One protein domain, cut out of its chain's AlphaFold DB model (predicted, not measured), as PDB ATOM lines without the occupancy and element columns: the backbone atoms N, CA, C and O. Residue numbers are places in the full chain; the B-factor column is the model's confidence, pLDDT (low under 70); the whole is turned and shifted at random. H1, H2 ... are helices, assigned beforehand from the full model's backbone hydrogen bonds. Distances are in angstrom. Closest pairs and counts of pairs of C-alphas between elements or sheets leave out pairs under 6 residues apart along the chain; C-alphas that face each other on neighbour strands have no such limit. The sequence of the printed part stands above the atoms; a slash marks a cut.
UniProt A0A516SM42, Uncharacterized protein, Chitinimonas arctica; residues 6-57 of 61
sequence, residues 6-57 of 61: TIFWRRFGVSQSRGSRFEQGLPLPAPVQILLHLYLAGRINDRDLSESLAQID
ATOM      1  N   THR A   6      84.400  -3.399  12.245       76.62
ATOM      2  CA  THR A   6      84.000  -4.028  10.980       76.62
ATOM      3  C   THR A   6      82.669  -4.764  11.084       76.62
ATOM      4  O   THR A   6      81.849  -4.657  10.176       76.62
ATOM      5  N   ILE A   7      82.460  -5.518  12.167       83.38
ATOM      6  CA  ILE A   7      81.223  -6.274  12.385       83.38
ATOM      7  C   ILE A   7      80.070  -5.306  12.654       83.38
ATOM      8  O   ILE A   7      79.019  -5.436  12.033       83.38
ATOM      9  N   PHE A   8      80.295  -4.292  13.493       90.38
ATOM     10  CA  PHE A   8      79.267  -3.313  13.840       90.38
ATOM     11  C   PHE A   8      78.762  -2.536  12.616       90.38
ATOM     12  O   PHE A   8      77.565  -2.514  12.338       90.38
ATOM     13  N   TRP A   9      79.668  -1.932  11.842       92.19
ATOM     14  CA  TRP A   9      79.295  -1.061  10.723       92.19
ATOM     15  C   TRP A   9      78.671  -1.815   9.546       92.19
ATOM     16  O   TRP A   9      77.786  -1.280   8.873       92.19
ATOM     17  N   ARG A  10      79.056  -3.081   9.329       90.69
ATOM     18  CA  ARG A  10      78.474  -3.913   8.266       90.69
ATOM     19  C   ARG A  10      76.971  -4.123   8.425       90.69
ATOM     20  O   ARG A  10      76.291  -4.185   7.408       90.69
ATOM     21  N   ARG A  11      76.445  -4.145   9.658       92.00
ATOM     22  CA  ARG A  11      74.993  -4.223   9.922       92.00
ATOM     23  C   ARG A  11      74.204  -3.107   9.238       92.00
ATOM     24  O   ARG A  11      73.051  -3.293   8.877       92.00
ATOM     25  N   PHE A  12      74.831  -1.948   9.060       93.00
ATOM     26  CA  PHE A  12      74.213  -0.750   8.496       93.00
ATOM     27  C   PHE A  12      74.614  -0.516   7.031       93.00
ATOM     28  O   PHE A  12      74.477   0.599   6.530       93.00
ATOM     29  N   GLY A  13      75.177  -1.526   6.352       89.81
ATOM     30  CA  GLY A  13      75.691  -1.386   4.984       89.81
ATOM     31  C   GLY A  13      76.926  -0.482   4.879       89.81
ATOM     32  O   GLY A  13      77.266  -0.001   3.799       89.81
ATOM     33  N   VAL A  14      77.611  -0.217   5.996       91.44
ATOM     34  CA  VAL A  14      78.774   0.674   6.047       91.44
ATOM     35  C   VAL A  14      80.062  -0.151   5.986       91.44
ATOM     36  O   VAL A  14      80.289  -1.058   6.787       91.44
ATOM     37  N   SER A  15      80.949   0.182   5.043       89.50
ATOM     38  CA  SER A  15      82.285  -0.422   4.974       89.50
ATOM     39  C   SER A  15      83.146  -0.015   6.176       89.50
ATOM     40  O   SER A  15      83.011   1.089   6.701       89.50
ATOM     41  N   GLN A  16      84.109  -0.859   6.565       84.31
ATOM     42  CA  GLN A  16      85.014  -0.577   7.691       84.31
ATOM     43  C   GLN A  16      85.730   0.779   7.551       84.31
ATOM     44  O   GLN A  16      85.792   1.542   8.511       84.31
ATOM     45  N   SER A  17      86.200   1.122   6.349       89.06
ATOM     46  CA  SER A  17      86.881   2.395   6.081       89.06
ATOM     47  C   SER A  17      85.978   3.618   6.264       89.06
ATOM     48  O   SER A  17      86.440   4.665   6.713       89.06
ATOM     49  N   ARG A  18      84.684   3.504   5.937       86.62
ATOM     50  CA  ARG A  18      83.693   4.565   6.177       86.62
ATOM     51  C   ARG A  18      83.324   4.641   7.658       86.62
ATOM     52  O   ARG A  18      83.299   5.739   8.198       86.62
ATOM     53  N   GLY A  19      83.143   3.493   8.314       87.50
ATOM     54  CA  GLY A  19      82.902   3.406   9.756       87.50
ATOM     55  C   GLY A  19      84.011   4.062  10.577       87.50
ATOM     56  O   GLY A  19      83.740   4.891  11.439       87.50
ATOM     57  N   SER A  20      85.271   3.803  10.217       90.19
ATOM     58  CA  SER A  20      86.434   4.431  10.850       90.19
ATOM     59  C   SER A  20      86.396   5.964  10.777       90.19
ATOM     60  O   SER A  20      86.721   6.631  11.756       90.19
ATOM     61  N   ARG A  21      85.940   6.540   9.656       90.94
ATOM     62  CA  ARG A  21      85.789   8.000   9.519       90.94
ATOM     63  C   ARG A  21      84.666   8.553  10.388       90.94
ATOM     64  O   ARG A  21      84.821   9.639  10.939       90.94
ATOM     65  N   PHE A  22      83.556   7.829  10.520       90.38
ATOM     66  CA  PHE A  22      82.465   8.241  11.406       90.38
ATOM     67  C   PHE A  22      82.924   8.290  12.866       90.38
ATOM     68  O   PHE A  22      82.654   9.264  13.561       90.38
ATOM     69  N   GLU A  23      83.709   7.307  13.306       86.88
ATOM     70  CA  GLU A  23      84.292   7.297  14.655       86.88
ATOM     71  C   GLU A  23      85.339   8.404  14.879       86.88
ATOM     72  O   GLU A  23      85.591   8.796  16.014       86.88
ATOM     73  N   GLN A  24      85.917   8.943  13.803       90.06
ATOM     74  CA  GLN A  24      86.847  10.080  13.825       90.06
ATOM     75  C   GLN A  24      86.144  11.446  13.715       90.06
ATOM     76  O   GLN A  24      86.812  12.470  13.586       90.06
ATOM     77  N   GLY A  25      84.808  11.480  13.772       85.44
ATOM     78  CA  GLY A  25      84.030  12.722  13.801       85.44
ATOM     79  C   GLY A  25      83.528  13.205  12.441       85.44
ATOM     80  O   GLY A  25      83.011  14.319  12.351       85.44
ATOM     81  N   LEU A  26      83.630  12.394  11.379       89.06
ATOM     82  CA  LEU A  26      82.914  12.688  10.137       89.06
ATOM     83  C   LEU A  26      81.393  12.622  10.399       89.06
ATOM     84  O   LEU A  26      80.935  11.646  10.999       89.06
ATOM     85  N   PRO A  27      80.591  13.589   9.913       90.81
ATOM     86  CA  PRO A  27      79.141  13.538  10.051       90.81
ATOM     87  C   PRO A  27      78.551  12.236   9.492       90.81
ATOM     88  O   PRO A  27      78.808  11.857   8.346       90.81
ATOM     89  N   LEU A  28      77.728  11.564  10.297       91.81
ATOM     90  CA  LEU A  28      76.963  10.396   9.866       91.81
ATOM     91  C   LEU A  28      75.882  10.829   8.859       91.81
ATOM     92  O   LEU A  28      75.136  11.767   9.145       91.81
ATOM     93  N   PRO A  29      75.719  10.155   7.709       92.69
ATOM     94  CA  PRO A  29      74.587  10.402   6.821       92.69
ATOM     95  C   PRO A  29      73.257  10.158   7.542       92.69
ATOM     96  O   PRO A  29      73.143   9.213   8.325       92.69
ATOM     97  N   ALA A  30      72.234  10.968   7.248       94.19
ATOM     98  CA  ALA A  30      70.925  10.868   7.900       94.19
ATOM     99  C   ALA A  30      70.322   9.441   7.892       94.19
ATOM    100  O   ALA A  30      69.849   9.015   8.946       94.19
ATOM    101  N   PRO A  31      70.410   8.645   6.802       93.56
ATOM    102  CA  PRO A  31      69.920   7.263   6.820       93.56
ATOM    103  C   PRO A  31      70.608   6.377   7.869       93.56
ATOM    104  O   PRO A  31      69.945   5.608   8.559       93.56
ATOM    105  N   VAL A  32      71.926   6.525   8.051       94.00
ATOM    106  CA  VAL A  32      72.693   5.749   9.041       94.00
ATOM    107  C   VAL A  32      72.300   6.160  10.462       94.00
ATOM    108  O   VAL A  32      72.137   5.301  11.325       94.00
ATOM    109  N   GLN A  33      72.080   7.456  10.704       95.19
ATOM    110  CA  GLN A  33      71.617   7.952  12.007       95.19
ATOM    111  C   GLN A  33      70.228   7.418  12.382       95.19
ATOM    112  O   GLN A  33      69.994   7.088  13.543       95.19
ATOM    113  N   ILE A  34      69.309   7.330  11.415       96.44
ATOM    114  CA  ILE A  34      67.962   6.785  11.635       96.44
ATOM    115  C   ILE A  34      68.053   5.312  12.046       96.44
ATOM    116  O   ILE A  34      67.479   4.924  13.062       96.44
ATOM    117  N   LEU A  35      68.819   4.508  11.303       95.88
ATOM    118  CA  LEU A  35      68.986   3.085  11.605       95.88
ATOM    119  C   LEU A  35      69.657   2.859  12.965       95.88
ATOM    120  O   LEU A  35      69.205   2.010  13.728       95.88
ATOM    121  N   LEU A  36      70.681   3.650  13.303       95.56
ATOM    122  CA  LEU A  36      71.325   3.593  14.616       95.56
ATOM    123  C   LEU A  36      70.342   3.906  15.747       95.56
ATOM    124  O   LEU A  36      70.288   3.160  16.721       95.56
ATOM    125  N   HIS A  37      69.537   4.966  15.620       97.25
ATOM    126  CA  HIS A  37      68.533   5.296  16.633       97.25
ATOM    127  C   HIS A  37      67.504   4.177  16.815       97.25
ATOM    128  O   HIS A  37      67.187   3.828  17.950       97.25
ATOM    129  N   LEU A  38      67.004   3.591  15.723       97.69
ATOM    130  CA  LEU A  38      66.053   2.479  15.790       97.69
ATOM    131  C   LEU A  38      66.670   1.242  16.455       97.69
ATOM    132  O   LEU A  38      66.018   0.606  17.284       97.69
ATOM    133  N   TYR A  39      67.923   0.927  16.121       97.00
ATOM    134  CA  TYR A  39      68.645  -0.221  16.662       97.00
ATOM    135  C   TYR A  39      68.935  -0.061  18.159       97.00
ATOM    136  O   TYR A  39      68.606  -0.932  18.959       97.00
ATOM    137  N   LEU A  40      69.473   1.093  18.565       94.81
ATOM    138  CA  LEU A  40      69.770   1.393  19.971       94.81
ATOM    139  C   LEU A  40      68.501   1.494  20.829       94.81
ATOM    140  O   LEU A  40      68.532   1.163  22.010       94.81
ATOM    141  N   ALA A  41      67.376   1.909  20.239       97.56
ATOM    142  CA  ALA A  41      66.071   1.906  20.897       97.56
ATOM    143  C   ALA A  41      65.407   0.513  20.946       97.56
ATOM    144  O   ALA A  41      64.282   0.401  21.436       97.56
ATOM    145  N   GLY A  42      66.048  -0.532  20.404       96.94
ATOM    146  CA  GLY A  42      65.513  -1.897  20.355       96.94
ATOM    147  C   GLY A  42      64.293  -2.059  19.444       96.94
ATOM    148  O   GLY A  42      63.527  -3.005  19.610       96.94
ATOM    149  N   ARG A  43      64.068  -1.123  18.513       98.25
ATOM    150  CA  ARG A  43      62.951  -1.165  17.551       98.25
ATOM    151  C   ARG A  43      63.245  -2.068  16.362       98.25
ATOM    152  O   ARG A  43      62.313  -2.612  15.786       98.25
ATOM    153  N   ILE A  44      64.524  -2.196  16.023       97.19
ATOM    154  CA  ILE A  44      65.059  -3.162  15.067       97.19
ATOM    155  C   ILE A  44      66.247  -3.879  15.709       97.19
ATOM    156  O   ILE A  44      66.867  -3.352  16.635       97.19
ATOM    157  N   ASN A  45      66.576  -5.064  15.221       96.81
ATOM    158  CA  ASN A  45      67.673  -5.891  15.710       96.81
ATOM    159  C   ASN A  45      68.530  -6.437  14.550       96.81
ATOM    160  O   ASN A  45      68.304  -6.126  13.380       96.81
ATOM    161  N   ASP A  46      69.540  -7.245  14.882       94.81
ATOM    162  CA  ASP A  46      70.481  -7.818  13.909       94.81
ATOM    163  C   ASP A  46      69.779  -8.609  12.794       94.81
ATOM    164  O   ASP A  46      70.213  -8.555  11.643       94.81
ATOM    165  N   ARG A  47      68.678  -9.300  13.113       95.12
ATOM    166  CA  ARG A  47      67.890 -10.060  12.140       95.12
ATOM    167  C   ARG A  47      67.252  -9.134  11.113       95.12
ATOM    168  O   ARG A  47      67.464  -9.352   9.924       95.12
ATOM    169  N   ASP A  48      66.562  -8.086  11.567       96.00
ATOM    170  CA  ASP A  48      65.874  -7.128  10.689       96.00
ATOM    171  C   ASP A  48      66.855  -6.488   9.694       96.00
ATOM    172  O   ASP A  48      66.575  -6.374   8.499       96.00
ATOM    173  N   LEU A  49      68.044  -6.116  10.182       94.12
ATOM    174  CA  LEU A  49      69.113  -5.543   9.363       94.12
ATOM    175  C   LEU A  49      69.694  -6.565   8.376       94.12
ATOM    176  O   LEU A  49      69.897  -6.233   7.211       94.12
ATOM    177  N   SER A  50      69.934  -7.806   8.810       92.75
ATOM    178  CA  SER A  50      70.471  -8.861   7.939       92.75
ATOM    179  C   SER A  50      69.506  -9.266   6.818       92.75
ATOM    180  O   SER A  50      69.931  -9.402   5.673       92.75
ATOM    181  N   GLU A  51      68.209  -9.392   7.120       93.50
ATOM    182  CA  GLU A  51      67.169  -9.707   6.137       93.50
ATOM    183  C   GLU A  51      67.000  -8.551   5.142       93.50
ATOM    184  O   GLU A  51      66.896  -8.786   3.939       93.50
ATOM    185  N   SER A  52      67.059  -7.302   5.618       92.19
ATOM    186  CA  SER A  52      67.004  -6.114   4.754       92.19
ATOM    187  C   SER A  52      68.224  -6.013   3.832       92.19
ATOM    188  O   SER A  52      68.076  -5.734   2.646       92.19
ATOM    189  N   LEU A  53      69.434  -6.268   4.344       88.12
ATOM    190  CA  LEU A  53      70.656  -6.270   3.532       88.12
ATOM    191  C   LEU A  53      70.612  -7.342   2.439       88.12
ATOM    192  O   LEU A  53      70.974  -7.050   1.304       88.12
ATOM    193  N   ALA A  54      70.111  -8.539   2.752       87.38
ATOM    194  CA  ALA A  54      69.944  -9.611   1.770       87.38
ATOM    195  C   ALA A  54      68.943  -9.258   0.651       87.38
ATOM    196  O   ALA A  54      69.032  -9.802  -0.442       87.38
ATOM    197  N   GLN A  55      67.998  -8.347   0.904       83.38
ATOM    198  CA  GLN A  55      67.064  -7.851  -0.115       83.38
ATOM    199  C   GLN A  55      67.651  -6.720  -0.972       83.38
ATOM    200  O   GLN A  55      67.230  -6.535  -2.111       83.38
ATOM    201  N   ILE A  56      68.598  -5.951  -0.426       78.75
ATOM    202  CA  ILE A  56      69.271  -4.844  -1.126       78.75
ATOM    203  C   ILE A  56      70.419  -5.362  -2.008       78.75
ATOM    204  O   ILE A  56      70.758  -4.714  -2.997       78.75
ATOM    205  N   ASP A  57      70.972  -6.535  -1.693       63.69
ATOM    206  CA  ASP A  57      72.009  -7.220  -2.473       63.69
ATOM    207  C   ASP A  57      71.468  -8.502  -3.146       63.69
ATOM    208  O   ASP A  57      71.752  -9.608  -2.681       63.69
TER     209      ASP A  57
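Overview. This is residues 6 to 57 of the 61 residues of an uncharacterized protein of Chitinimonas arctica (UniProt A0A516SM42). Four short helices form a rounded ring with few contacts between them, and the link after H1 passes through its middle at Phe 12. H1 and H2 make a touching pair on one side, H4 is at the opposite end, and H3 spans between. The 52 printed residues hold H1, H2, H3 and H4 in that order and no named strand, all helix in class. The whole is compact, with a radius of gyration of the C-alphas of 11.0 A and spans of 28 by 24 by 17 A.

Arrangement. Begin at H3, residues 30 to 40, which touches no helix. H4, residues 46 to 56, is only just apart from it, with closest C-alphas 8.3 A apart. Look next at H1, residues 6 to 10, and H2, residues 16 to 23: they touch, the closest C-alphas being those of Thr 6 and Gln 16, 4.9 A apart. H1 and H4 are apart. Every O i to N i+4 pair is within hydrogen-bond range in H1, H3 and H4; in H2, 3 of 4 are.

Along the chain. Find C-alpha 30 at (70.925, 10.868, 7.900); from there H3 runs 15.4 A. H4 also runs 15.4 A, to C-alpha 56 at (69.271, -4.844, -1.126). H2 measures 10.5 A and H1 6.2 A.

Size, cuts and confidence. The C-alphas of Gln 24 and Gln 55 are farthest apart, at 30.1 A. The printed part has no cut and no long link. Residue 57 is under pLDDT 70.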